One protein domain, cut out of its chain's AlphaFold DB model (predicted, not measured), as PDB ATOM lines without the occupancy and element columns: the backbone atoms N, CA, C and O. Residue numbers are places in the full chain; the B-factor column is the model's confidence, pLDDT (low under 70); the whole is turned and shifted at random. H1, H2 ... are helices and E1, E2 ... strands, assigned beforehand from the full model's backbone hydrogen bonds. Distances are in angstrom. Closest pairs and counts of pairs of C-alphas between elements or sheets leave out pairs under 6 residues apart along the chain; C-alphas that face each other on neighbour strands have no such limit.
ATOM      1  N   TRP A   5     196.180 107.189 221.547       94.12
ATOM      2  CA  TRP A   5     195.963 105.982 222.348       94.12
ATOM      3  C   TRP A   5     194.510 105.859 222.805       94.12
ATOM      4  O   TRP A   5     193.753 106.826 222.777       94.12
ATOM      5  N   LEU A   6     194.123 104.652 223.223       96.31
ATOM      6  CA  LEU A   6     192.764 104.328 223.644       96.31
ATOM      7  C   LEU A   6     192.736 103.997 225.136       96.31
ATOM      8  O   LEU A   6     193.464 103.117 225.595       96.31
ATOM      9  N   GLU A   7     191.887 104.694 225.881       96.06
ATOM     10  CA  GLU A   7     191.655 104.454 227.306       96.06
ATOM     11  C   GLU A   7     190.257 103.878 227.508       96.06
ATOM     12  O   GLU A   7     189.302 104.478 227.016       96.06
ATOM     13  N   PRO A   8     190.104 102.737 228.197       95.88
ATOM     14  CA  PRO A   8     188.794 102.127 228.382       95.88
ATOM     15  C   PRO A   8     187.873 103.051 229.183       95.88
ATOM     16  O   PRO A   8     188.299 103.681 230.152       95.88
ATOM     17  N   VAL A   9     186.605 103.111 228.783       96.31
ATOM     18  CA  VAL A   9     185.555 103.759 229.572       96.31
ATOM     19  C   VAL A   9     185.063 102.767 230.625       96.31
ATOM     20  O   VAL A   9     184.725 101.629 230.312       96.31
ATOM     21  N   GLU A  10     185.064 103.177 231.894       93.94
ATOM     22  CA  GLU A  10     184.680 102.296 232.999       93.94
ATOM     23  C   GLU A  10     183.219 101.844 232.869       93.94
ATOM     24  O   GLU A  10     182.316 102.661 232.700       93.94
ATOM     25  N   GLY A  11     182.998 100.530 232.960       92.75
ATOM     26  CA  GLY A  11     181.667  99.926 232.877       92.75
ATOM     27  C   GLY A  11     181.118  99.747 231.460       92.75
ATOM     28  O   GLY A  11     180.024  99.204 231.326       92.75
ATOM     29  N   GLU A  12     181.858 100.146 230.423       94.38
ATOM     30  CA  GLU A  12     181.428 100.061 229.024       94.38
ATOM     31  C   GLU A  12     182.357  99.150 228.211       94.38
ATOM     32  O   GLU A  12     183.565  99.375 228.103       94.38
ATOM     33  N   ASP A  13     181.788  98.120 227.585       92.75
ATOM     34  CA  ASP A  13     182.558  97.176 226.777       92.75
ATOM     35  C   ASP A  13     182.902  97.765 225.404       92.75
ATOM     36  O   ASP A  13     182.036  98.202 224.647       92.75
ATOM     37  N   ASN A  14     184.182  97.693 225.033       93.31
ATOM     38  CA  ASN A  14     184.706  98.148 223.739       93.31
ATOM     39  C   ASN A  14     184.516  99.648 223.446       93.31
ATOM     40  O   ASN A  14     184.634 100.068 222.290       93.31
ATOM     41  N   VAL A  15     184.264 100.455 224.477       96.25
ATOM     42  CA  VAL A  15     184.189 101.916 224.387       96.25
ATOM     43  C   VAL A  15     185.462 102.522 224.965       96.25
ATOM     44  O   VAL A  15     185.905 102.152 226.053       96.25
ATOM     45  N   TYR A  16     186.059 103.459 224.230       97.38
ATOM     46  CA  TYR A  16     187.343 104.044 224.592       97.38
ATOM     47  C   TYR A  16     187.364 105.554 224.390       97.38
ATOM     48  O   TYR A  16     186.909 106.059 223.362       97.38
ATOM     49  N   ASN A  17     187.968 106.267 225.336       96.81
ATOM     50  CA  ASN A  17     188.390 107.647 225.144       96.81
ATOM     51  C   ASN A  17     189.671 107.684 224.313       96.81
ATOM     52  O   ASN A  17     190.596 106.896 224.523       96.81
ATOM     53  N   VAL A  18     189.721 108.623 223.379       95.69
ATOM     54  CA  VAL A  18     190.856 108.831 222.490       95.69
ATOM     55  C   VAL A  18     191.774 109.882 223.099       95.69
ATOM     56  O   VAL A  18     191.470 111.078 223.105       95.69
ATOM     57  N   GLY A  19     192.915 109.428 223.604       93.12
ATOM     58  CA  GLY A  19     194.017 110.295 223.994       93.12
ATOM     59  C   GLY A  19     194.903 110.625 222.796       93.12
ATOM     60  O   GLY A  19     195.042 109.818 221.878       93.12
ATOM     61  N   ARG A  20     195.487 111.823 222.792       90.19
ATOM     62  CA  ARG A  20     196.378 112.299 221.727       90.19
ATOM     63  C   ARG A  20     197.451 113.225 222.275       90.19
ATOM     64  O   ARG A  20     197.197 113.957 223.231       90.19
ATOM     65  N   LEU A  21     198.630 113.196 221.654       85.62
ATOM     66  CA  LEU A  21     199.770 114.032 222.043       85.62
ATOM     67  C   LEU A  21     199.463 115.521 221.848       85.62
ATOM     68  O   LEU A  21     199.704 116.339 222.732       85.62
ATOM     69  N   ASN A  22     198.903 115.865 220.689       83.38
ATOM     70  CA  ASN A  22     198.489 117.218 220.348       83.38
ATOM     71  C   ASN A  22     197.039 117.184 219.837       83.38
ATOM     72  O   ASN A  22     196.750 116.412 218.924       83.38
ATOM     73  N   PRO A  23     196.122 118.015 220.364       79.94
ATOM     74  CA  PRO A  23     194.753 118.122 219.857       79.94
ATOM     75  C   PRO A  23     194.646 118.469 218.363       79.94
ATOM     76  O   PRO A  23     193.626 118.172 217.749       79.94
ATOM     77  N   ALA A  24     195.675 119.095 217.783       85.50
ATOM     78  CA  ALA A  24     195.743 119.389 216.354       85.50
ATOM     79  C   ALA A  24     196.039 118.150 215.489       85.50
ATOM     80  O   ALA A  24     195.833 118.197 214.278       85.50
ATOM     81  N   PHE A  25     196.523 117.055 216.084       83.19
ATOM     82  CA  PHE A  25     196.707 115.789 215.384       83.19
ATOM     83  C   PHE A  25     195.385 115.024 215.337       83.19
ATOM     84  O   PHE A  25     194.716 114.845 216.357       83.19
ATOM     85  N   TYR A  26     195.029 114.565 214.136       84.94
ATOM     86  CA  TYR A  26     193.802 113.815 213.860       84.94
ATOM     87  C   TYR A  26     192.527 114.526 214.363       84.94
ATOM     88  O   TYR A  26     191.788 113.971 215.186       84.94
ATOM     89  N   PRO A  27     192.261 115.776 213.929       88.06
ATOM     90  CA  PRO A  27     191.086 116.538 214.363       88.06
ATOM     91  C   PRO A  27     189.758 115.877 213.968       88.06
ATOM     92  O   PRO A  27     188.735 116.110 214.609       88.06
ATOM     93  N   GLU A  28     189.768 115.041 212.932       91.69
ATOM     94  CA  GLU A  28     188.629 114.248 212.475       91.69
ATOM     95  C   GLU A  28     188.286 113.080 213.408       91.69
ATOM     96  O   GLU A  28     187.172 112.557 213.349       91.69
ATOM     97  N   VAL A  29     189.220 112.664 214.272       89.94
ATOM     98  CA  VAL A  29     188.996 111.543 215.186       89.94
ATOM     99  C   VAL A  29     188.182 112.022 216.395       89.94
ATOM    100  O   VAL A  29     188.609 112.951 217.103       89.94
ATOM    101  N   PRO A  30     187.019 111.396 216.659       94.06
ATOM    102  CA  PRO A  30     186.162 111.779 217.771       94.06
ATOM    103  C   PRO A  30     186.845 111.504 219.121       94.06
ATOM    104  O   PRO A  30     187.700 110.627 219.221       94.06
ATOM    105  N   PRO A  31     186.461 112.228 220.186       94.25
ATOM    106  CA  PRO A  31     187.055 112.063 221.516       94.25
ATOM    107  C   PRO A  31     186.759 110.699 222.154       94.25
ATOM    108  O   PRO A  31     187.480 110.281 223.054       94.25
ATOM    109  N   THR A  32     185.723 110.004 221.689       96.69
ATOM    110  CA  THR A  32     185.324 108.680 222.166       96.69
ATOM    111  C   THR A  32     184.957 107.817 220.967       96.69
ATOM    112  O   THR A  32     184.300 108.290 220.035       96.69
ATOM    113  N   VAL A  33     185.381 106.555 220.983       95.19
ATOM    114  CA  VAL A  33     185.132 105.574 219.922       95.19
ATOM    115  C   VAL A  33     184.582 104.278 220.503       95.19
ATOM    116  O   VAL A  33     184.982 103.851 221.585       95.19
ATOM    117  N   THR A  34     183.698 103.623 219.754       95.56
ATOM    118  CA  THR A  34     183.254 102.254 220.033       95.56
ATOM    119  C   THR A  34     183.851 101.332 218.985       95.56
ATOM    120  O   THR A  34     183.616 101.509 217.786       95.56
ATOM    121  N   LEU A  35     184.629 100.343 219.423       92.81
ATOM    122  CA  LEU A  35     185.176  99.343 218.516       92.81
ATOM    123  C   LEU A  35     184.076  98.343 218.161       92.81
ATOM    124  O   LEU A  35     183.477  97.711 219.027       92.81
ATOM    125  N   THR A  36     183.816  98.205 216.866       90.94
ATOM    126  CA  THR A  36     182.840  97.258 216.322       90.94
ATOM    127  C   THR A  36     183.510  96.398 215.259       90.94
ATOM    128  O   THR A  36     184.535  96.776 214.694       90.94
ATOM    129  N   THR A  37     182.954  95.215 215.001       85.06
ATOM    130  CA  THR A  37     183.438  94.319 213.948       85.06
ATOM    131  C   THR A  37     182.341  94.079 212.923       85.06
ATOM    132  O   THR A  37     181.205  93.758 213.264       85.06
ATOM    133  N   ASN A  38     182.681  94.256 211.652       76.06
ATOM    134  CA  ASN A  38     181.795  94.079 210.502       76.06
ATOM    135  C   ASN A  38     182.265  92.948 209.561       76.06
ATOM    136  O   ASN A  38     181.567  92.624 208.602       76.06
ATOM    137  N   HIS A  39     183.425  92.329 209.826       63.84
ATOM    138  CA  HIS A  39     184.130  91.469 208.861       63.84
ATOM    139  C   HIS A  39     184.753  90.195 209.466       63.84
ATOM    140  O   HIS A  39     185.835  89.788 209.058       63.84
ATOM    141  N   HIS A  40     184.093  89.544 210.433       71.94
ATOM    142  CA  HIS A  40     184.576  88.304 211.085       71.94
ATOM    143  C   HIS A  40     185.924  88.433 211.823       71.94
ATOM    144  O   HIS A  40     186.472  87.439 212.296       71.94
ATOM    145  N   MET A  41     186.459  89.646 211.952       79.25
ATOM    146  CA  MET A  41     187.664  89.909 212.727       79.25
ATOM    147  C   MET A  41     187.306  90.017 214.206       79.25
ATOM    148  O   MET A  41     186.306  90.637 214.573       79.25
ATOM    149  N   VAL A  42     188.120  89.396 215.056       87.12
ATOM    150  CA  VAL A  42     187.977  89.512 216.508       87.12
ATOM    151  C   VAL A  42     188.407  90.918 216.914       87.12
ATOM    152  O   VAL A  42     189.392  91.443 216.392       87.12
ATOM    153  N   LEU A  43     187.655  91.535 217.825       89.69
ATOM    154  CA  LEU A  43     188.060  92.806 218.413       89.69
ATOM    155  C   LEU A  43     189.413  92.644 219.126       89.69
ATOM    156  O   LEU A  43     189.688  91.577 219.680       89.69
ATOM    157  N   PRO A  44     190.274  93.672 219.112       89.56
ATOM    158  CA  PRO A  44     191.535  93.614 219.834       89.56
ATOM    159  C   PRO A  44     191.282  93.378 221.327       89.56
ATOM    160  O   PRO A  44     190.378  93.969 221.913       89.56
ATOM    161  N   ASP A  45     192.102  92.527 221.948       89.38
ATOM    162  CA  ASP A  45     192.053  92.324 223.397       89.38
ATOM    163  C   ASP A  45     192.366  93.664 224.101       89.38
ATOM    164  O   ASP A  45     193.419  94.263 223.826       89.38
ATOM    165  N   PRO A  46     191.495  94.137 225.016       91.81
ATOM    166  CA  PRO A  46     191.680  95.402 225.727       91.81
ATOM    167  C   PRO A  46     193.038  95.534 226.425       91.81
ATOM    168  O   PRO A  46     193.556  96.641 226.570       91.81
ATOM    169  N   ARG A  47     193.667  94.421 226.822       93.38
ATOM    170  CA  ARG A  47     194.992  94.427 227.463       93.38
ATOM    171  C   ARG A  47     196.089  94.937 226.532       93.38
ATOM    172  O   ARG A  47     196.998  95.624 226.992       93.38
ATOM    173  N   TYR A  48     196.010  94.639 225.234       93.69
ATOM    174  CA  TYR A  48     196.983  95.155 224.268       93.69
ATOM    175  C   TYR A  48     196.776  96.647 224.006       93.69
ATOM    176  O   TYR A  48     197.754  97.381 223.867       93.69
ATOM    177  N   LEU A  49     195.523  97.114 224.018       94.38
ATOM    178  CA  LEU A  49     195.213  98.544 223.936       94.38
ATOM    179  C   LEU A  49     195.739  99.295 225.166       94.38
ATOM    180  O   LEU A  49     196.362 100.346 225.027       94.38
ATOM    181  N   ALA A  50     195.576  98.717 226.359       94.19
ATOM    182  CA  ALA A  50     196.112  99.273 227.598       94.19
ATOM    183  C   ALA A  50     197.649  99.332 227.595       94.19
ATOM    184  O   ALA A  50     198.226 100.343 227.997       94.19
ATOM    185  N   LEU A  51     198.317  98.284 227.097       94.69
ATOM    186  CA  LEU A  51     199.773  98.271 226.942       94.69
ATOM    187  C   LEU A  51     200.241  99.384 225.997       94.69
ATOM    188  O   LEU A  51     201.148 100.142 226.342       94.69
ATOM    189  N   HIS A  52     199.591  99.524 224.841       93.06
ATOM    190  CA  HIS A  52     199.883 100.597 223.895       93.06
ATOM    191  C   HIS A  52     199.704 101.983 224.532       93.06
ATOM    192  O   HIS A  52     200.577 102.840 224.406       93.06
ATOM    193  N   ALA A  53     198.603 102.197 225.259       94.44
ATOM    194  CA  ALA A  53     198.348 103.451 225.959       94.44
ATOM    195  C   ALA A  53     199.413 103.759 227.021       94.44
ATOM    196  O   ALA A  53     199.861 104.901 227.124       94.44
ATOM    197  N   ALA A  54     199.859 102.756 227.780       93.94
ATOM    198  CA  ALA A  54     200.942 102.923 228.744       93.94
ATOM    199  C   ALA A  54     202.254 103.328 228.055       93.94
ATOM    200  O   ALA A  54     202.885 104.298 228.476       93.94
ATOM    201  N   CYS A  55     202.631 102.649 226.966       90.38
ATOM    202  CA  CYS A  55     203.814 103.001 226.180       90.38
ATOM    203  C   CYS A  55     203.732 104.431 225.634       90.38
ATOM    204  O   CYS A  55     204.675 105.197 225.818       90.38
ATOM    205  N   ALA A  56     202.603 104.809 225.023       90.12
ATOM    206  CA  ALA A  56     202.395 106.155 224.494       90.12
ATOM    207  C   ALA A  56     202.570 107.215 225.586       90.12
ATOM    208  O   ALA A  56     203.357 108.147 225.438       90.12
ATOM    209  N   LYS A  57     201.913 107.030 226.736       89.69
ATOM    210  CA  LYS A  57     202.022 107.955 227.870       89.69
ATOM    211  C   LYS A  57     203.447 108.074 228.393       89.69
ATOM    212  O   LYS A  57     203.909 109.189 228.593       89.69
ATOM    213  N   VAL A  58     204.137 106.955 228.615       90.62
ATOM    214  CA  VAL A  58     205.522 106.967 229.113       90.62
ATOM    215  C   VAL A  58     206.428 107.723 228.150       90.62
ATOM    216  O   VAL A  58     207.206 108.562 228.590       90.62
ATOM    217  N   LEU A  59     206.284 107.476 226.849       86.50
ATOM    218  CA  LEU A  59     207.121 108.094 225.826       86.50
ATOM    219  C   LEU A  59     206.922 109.602 225.720       86.50
ATOM    220  O   LEU A  59     207.893 110.348 225.575       86.50
ATOM    221  N   HIS A  60     205.679 110.053 225.863       82.31
ATOM    222  CA  HIS A  60     205.356 111.477 225.879       82.31
ATOM    223  C   HIS A  60     205.811 112.149 227.173       82.31
ATOM    224  O   HIS A  60     206.421 113.214 227.131       82.31
ATOM    225  N   LEU A  61     205.584 111.514 228.326       85.88
ATOM    226  CA  LEU A  61     205.993 112.049 229.628       85.88
ATOM    227  C   LEU A  61     207.513 112.126 229.784       85.88
ATOM    228  O   LEU A  61     208.010 113.019 230.469       85.88
ATOM    229  N   SER A  62     208.258 111.217 229.157       84.81
ATOM    230  CA  SER A  62     209.720 111.236 229.191       84.81
ATOM    231  C   SER A  62     210.342 112.202 228.179       84.81
ATOM    232  O   SER A  62     211.565 112.308 228.138       84.81
ATOM    233  N   GLY A  63     209.543 112.856 227.323       79.19
ATOM    234  CA  GLY A  63     210.042 113.659 226.200       79.19
ATOM    235  C   GLY A  63     210.791 112.842 225.139       79.19
ATOM    236  O   GLY A  63     211.444 113.412 224.271       79.19
ATOM    237  N   ALA A  64     210.714 111.507 225.193       78.81
ATOM    238  CA  ALA A  64     211.415 110.620 224.263       78.81
ATOM    239  C   ALA A  64     210.613 110.360 222.982       78.81
ATOM    240  O   ALA A  64     211.079 109.634 222.107       78.81
ATOM    241  N   ALA A  65     209.417 110.943 222.874       75.62
ATOM    242  CA  ALA A  65     208.543 110.805 221.721       75.62
ATOM    243  C   ALA A  65     209.254 111.178 220.412       75.62
ATOM    244  O   ALA A  65     209.271 110.367 219.496       75.62
ATOM    245  N   GLU A  66     209.917 112.340 220.350       71.56
ATOM    246  CA  GLU A  66     210.613 112.800 219.136       71.56
ATOM    247  C   GLU A  66     211.813 111.913 218.773       71.56
ATOM    248  O   GLU A  66     212.017 111.591 217.605       71.56
ATOM    249  N   LEU A  67     212.574 111.463 219.779       74.25
ATOM    250  CA  LEU A  67     213.718 110.566 219.589       74.25
ATOM    251  C   LEU A  67     213.282 109.194 219.062       74.25
ATOM    252  O   LEU A  67     213.931 108.606 218.201       74.25
ATOM    253  N   ILE A  68     212.201 108.642 219.605       71.94
ATOM    254  CA  ILE A  68     211.735 107.314 219.208       71.94
ATOM    255  C   ILE A  68     210.990 107.371 217.882       71.94
ATOM    256  O   ILE A  68     211.141 106.451 217.084       71.94
ATOM    257  N   ASP A  69     210.270 108.453 217.597       73.69
ATOM    258  CA  ASP A  69     209.676 108.658 216.278       73.69
ATOM    259  C   ASP A  69     210.757 108.807 215.197       73.69
ATOM    260  O   ASP A  69     210.636 108.185 214.142       73.69
ATOM    261  N   SER A  70     211.873 109.500 215.479       70.44
ATOM    262  CA  SER A  70     213.004 109.558 214.543       70.44
ATOM    263  C   SER A  70     213.628 108.180 214.320       70.44
ATOM    264  O   SER A  70     213.788 107.769 213.179       70.44
ATOM    265  N   VAL A  71     213.893 107.410 215.381       73.50
ATOM    266  CA  VAL A  71     214.447 106.047 215.258       73.50
ATOM    267  C   VAL A  71     213.499 105.104 214.508       73.50
ATOM    268  O   VAL A  71     213.952 104.284 213.708       73.50
ATOM    269  N   ILE A  72     212.188 105.190 214.754       69.06
ATOM    270  CA  ILE A  72     211.188 104.384 214.039       69.06
ATOM    271  C   ILE A  72     211.164 104.773 212.563       69.06
ATOM    272  O   ILE A  72     211.240 103.883 211.716       69.06
ATOM    273  N   ARG A  73     211.121 106.074 212.253       67.75
ATOM    274  CA  ARG A  73     211.124 106.580 210.877       67.75
ATOM    275  C   ARG A  73     212.391 106.179 210.132       67.75
ATOM    276  O   ARG A  73     212.296 105.650 209.029       67.75
ATOM    277  N   ASP A  74     213.553 106.344 210.753       64.81
ATOM    278  CA  ASP A  74     214.838 105.971 210.165       64.81
ATOM    279  C   ASP A  74     214.884 104.455 209.913       64.81
ATOM    280  O   ASP A  74     215.333 104.002 208.864       64.81
ATOM    281  N   ARG A  75     214.332 103.637 210.819       58.00
ATOM    282  CA  ARG A  75     214.233 102.180 210.631       58.00
ATOM    283  C   ARG A  75     213.246 101.774 209.531       58.00
ATOM    284  O   ARG A  75     213.461 100.754 208.870       58.00
ATOM    285  N   GLU A  76     212.158 102.514 209.352       58.59
ATOM    286  CA  GLU A  76     211.209 102.311 208.252       58.59
ATOM    287  C   GLU A  76     211.788 102.767 206.903       58.59
ATOM    288  O   GLU A  76     211.540 102.116 205.889       58.59
ATOM    289  N   GLU A  77     212.640 103.793 206.891       56.41
ATOM    290  CA  GLU A  77     213.377 104.247 205.706       56.41
ATOM    291  C   GLU A  77     214.506 103.269 205.323       56.41
ATOM    292  O   GLU A  77     214.649 102.909 204.153       56.41
ATOM    293  N   ILE A  78     215.207 102.697 206.312       50.78
ATOM    294  CA  ILE A  78     216.191 101.605 206.128       50.78
ATOM    295  C   ILE A  78     215.533 100.319 205.572       50.78
ATOM    296  O   ILE A  78     216.214  99.404 205.105       50.78
ATOM    297  N   LYS A  79     214.197 100.237 205.552       46.28
ATOM    298  CA  LYS A  79     213.448  99.104 204.989       46.28
ATOM    299  C   LYS A  79     213.213  99.169 203.483       46.28
ATOM    300  O   LYS A  79     212.689  98.193 202.940       46.28
ATOM    301  N   VAL A  80     213.643 100.219 202.782       49.69
ATOM    302  CA  VAL A  80     213.846 100.104 201.332       49.69
ATOM    303  C   VAL A  80     215.244  99.548 201.119       49.69
ATOM    304  O   VAL A  80     216.185 100.257 200.766       49.69
ATOM    305  N   LEU A  81     215.377  98.241 201.358       55.75
ATOM    306  CA  LEU A  81     216.490  97.498 200.797       55.75
ATOM    307  C   LEU A  81     216.478  97.804 199.300       55.75
ATOM    308  O   LEU A  81     215.493  97.496 198.623       55.75
ATOM    309  N   SER A  82     217.520  98.484 198.812       53.56
ATOM    310  CA  SER A  82     217.666  98.739 197.381       53.56
ATOM    311  C   SER A  82     217.364  97.438 196.623       53.56
ATOM    312  O   SER A  82     217.854  96.384 197.049       53.56
ATOM    313  N   PRO A  83     216.569  97.465 195.537       53.78
ATOM    314  CA  PRO A  83     216.221  96.262 194.778       53.78
ATOM    315  C   PRO A  83     217.440  95.443 194.316       53.78
ATOM    316  O   PRO A  83     217.298  94.275 193.965       53.78
ATOM    317  N   ASP A  84     218.629  96.055 194.314       60.38
ATOM    318  CA  ASP A  84     219.916  95.457 193.951       60.38
ATOM    319  C   ASP A  84     220.650  94.712 195.088       60.38
ATOM    320  O   ASP A  84     221.689  94.106 194.836       60.38
ATOM    321  N   GLY A  85     220.146  94.737 196.328       56.69
ATOM    322  CA  GLY A  85     220.766  94.047 197.466       56.69
ATOM    323  C   GLY A  85     222.000  94.734 198.072       56.69
ATOM    324  O   GLY A  85     222.609  94.172 198.984       56.69
ATOM    325  N   SER A  86     222.356  95.953 197.656       62.41
ATOM    326  CA  SER A  86     223.486  96.723 198.228       62.41
ATOM    327  C   SER A  86     223.326  97.049 199.721       62.41
ATOM    328  O   SER A  86     224.300  97.204 200.455       62.41
ATOM    329  N   SER A  87     222.086  97.080 200.195       62.12
ATOM    330  CA  SER A  87     221.699  97.303 201.591       62.12
ATOM    331  C   SER A  87     222.001  96.119 202.522       62.12
ATOM    332  O   SER A  87     222.081  96.311 203.735       62.12
ATOM    333  N   ALA A  88     222.247  94.915 201.985       61.88
ATOM    334  CA  ALA A  88     222.672  93.758 202.778       61.88
ATOM    335  C   ALA A  88     224.089  93.935 203.352       61.88
ATOM    336  O   ALA A  88     224.353  93.511 204.471       61.88
ATOM    337  N   ILE A  89     224.978  94.617 202.622       64.31
ATOM    338  CA  ILE A  89     226.359  94.898 203.051       64.31
ATOM    339  C   ILE A  89     226.376  95.912 204.197       64.31
ATOM    340  O   ILE A  89     227.138  95.766 205.151       64.31
ATOM    341  N   LEU A  90     225.509  96.926 204.135       66.44
ATOM    342  CA  LEU A  90     225.363  97.893 205.220       66.44
ATOM    343  C   LEU A  90     224.823  97.218 206.488       66.44
ATOM    344  O   LEU A  90     225.319  97.478 207.581       66.44
ATOM    345  N   LEU A  91     223.849  96.314 206.338       68.69
ATOM    346  CA  LEU A  91     223.296  95.549 207.455       68.69
ATOM    347  C   LEU A  91     224.346  94.624 208.092       68.69
ATOM    348  O   LEU A  91     224.440  94.574 209.315       68.69
ATOM    349  N   ASP A  92     225.151  93.942 207.272       71.94
ATOM    350  CA  ASP A  92     226.259  93.091 207.726       71.94
ATOM    351  C   ASP A  92     227.306  93.902 208.503       71.94
ATOM    352  O   ASP A  92     227.697  93.523 209.604       71.94
ATOM    353  N   THR A  93     227.659  95.088 207.997       69.31
ATOM    354  CA  THR A  93     228.625  95.992 208.642       69.31
ATOM    355  C   THR A  93     228.122  96.481 210.005       69.31
ATOM    356  O   THR A  93     228.845  96.399 210.996       69.31
ATOM    357  N   LEU A  94     226.862  96.920 210.094       70.31
ATOM    358  CA  LEU A  94     226.272  97.413 211.347       70.31
ATOM    359  C   LEU A  94     226.096  96.302 212.395       70.31
ATOM    360  O   LEU A  94     226.237  96.549 213.594       70.31
ATOM    361  N   LEU A  95     225.811  95.069 211.963       74.12
ATOM    362  CA  LEU A  95     225.751  93.903 212.852       74.12
ATOM    363  C   LEU A  95     227.144  93.508 213.366       74.12
ATOM    364  O   LEU A  95     227.286  93.156 214.542       74.12
ATOM    365  N   TYR A  96     228.173  93.614 212.526       68.56
ATOM    366  CA  TYR A  96     229.563  93.378 212.922       68.56
ATOM    367  C   TYR A  96     230.053  94.413 213.947       68.56
ATOM    368  O   TYR A  96     230.689  94.060 214.938       68.56
ATOM    369  N   GLU A  97     229.697  95.685 213.765       64.88
ATOM    370  CA  GLU A  97     230.049  96.750 214.712       64.88
ATOM    371  C   GLU A  97     229.330  96.588 216.061       64.88
ATOM    372  O   GLU A  97     229.928  96.794 217.118       64.88
ATOM    373  N   HIS A  98     228.066  96.149 216.058       58.28
ATOM    374  CA  HIS A  98     227.294  95.986 217.293       58.28
ATOM    375  C   HIS A  98     227.717  94.763 218.126       58.28
ATOM    376  O   HIS A  98     227.608  94.781 219.352       58.28
ATOM    377  N   THR A  99     228.229  93.708 217.485       52.75
ATOM    378  CA  THR A  99     228.669  92.472 218.163       52.75
ATOM    379  C   THR A  99     230.075  92.562 218.767       52.75
ATOM    380  O   THR A  99     230.454  91.699 219.557       52.75
ATOM    381  N   HIS A 100     230.830  93.626 218.476       57.88
ATOM    382  CA  HIS A 100     232.150  93.887 219.066       57.88
ATOM    383  C   HIS A 100     232.196  95.120 219.986       57.88
ATOM    384  O   HIS A 100     233.230  95.387 220.592       57.88
ATOM    385  N   ALA A 101     231.081  95.839 220.152       53.12
ATOM    386  CA  ALA A 101     230.987  96.999 221.045       53.12
ATOM    387  C   ALA A 101     230.691  96.649 222.521       53.12
ATOM    388  O   ALA A 101     230.815  97.513 223.386       53.12
TER     389      ALA A 101
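AT A GLANCE: This is residues 5 to 101 of the 117 residues of an uncharacterized protein of Rhizoctonia solani 123E (UniProt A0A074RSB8). Look first for a small head, a three-stranded antiparallel sheet with H1 beside its edge strand E1; from the far end of H1 the chain turns sharply into H2, which leads away from the head as an arm, and H3 lies off at the far end of that arm. The loop residues 37 to 42 stick out from the head. You will find 97 residues, with three named strands and then three named helices, E1 E2 E3 H1 H2 H3, a mixed class. The whole is only just extended, close to loose, with a radius of gyration of the C-alphas of 19.1 A and spans of 53 by 36 by 27 A.

IN THESE COORDINATES: Find C-alpha 5 at (195.963, 105.982, 222.348), where E1 begins, residues 5 to 8, 10.1 A long. E2 follows at residues 15 to 20, 16.2 A, and E3 at 32 to 34, 7.1 A. From C-alpha 46 at (191.680, 95.402, 225.727), H1 runs to residue 61, 22.3 A. H2 is residues 65 to 77, 18.0 A, and H3 is 87 to 100, 20.6 A, ending at C-alpha 100, (232.150, 93.887, 219.066).

HOW THE PARTS SIT: E1, E2 and E3 form a meander, each strand the antiparallel neighbour of the one before. In the hairpin E1 and E2, look at N 5 and O 19, 2.9 A apart; in the hairpin E2 and E3, at N 16 and O 33, 2.9 A. H1 is on the sheet but at the sheet's level, its height 1.3 A; its closest C-alphas to E1 are those of Ala 53 and Trp 5, 5.0 A apart. H1 and H2 are close but not clearly touching, the closest C-alphas being those of Leu 59 and Ala 65, 5.1 A. They run opposite ways at a steep tilt of 67 degrees, only just short of about perpendicular. H3 is apart from H1 and H2. In H1 and H2 every O i to N i+4 pair is within hydrogen-bond range; in H3, 9 of 10.

THE WHOLE: The two farthest C-alphas, of Gly 11 and Asp 84, are 54.8 A apart. The printed part has no cut. The links E2 to E3 and E3 to H1 are long. Read residues 39, 72 to 91, 93 and 96 to 101 with care: their pLDDT is under 70.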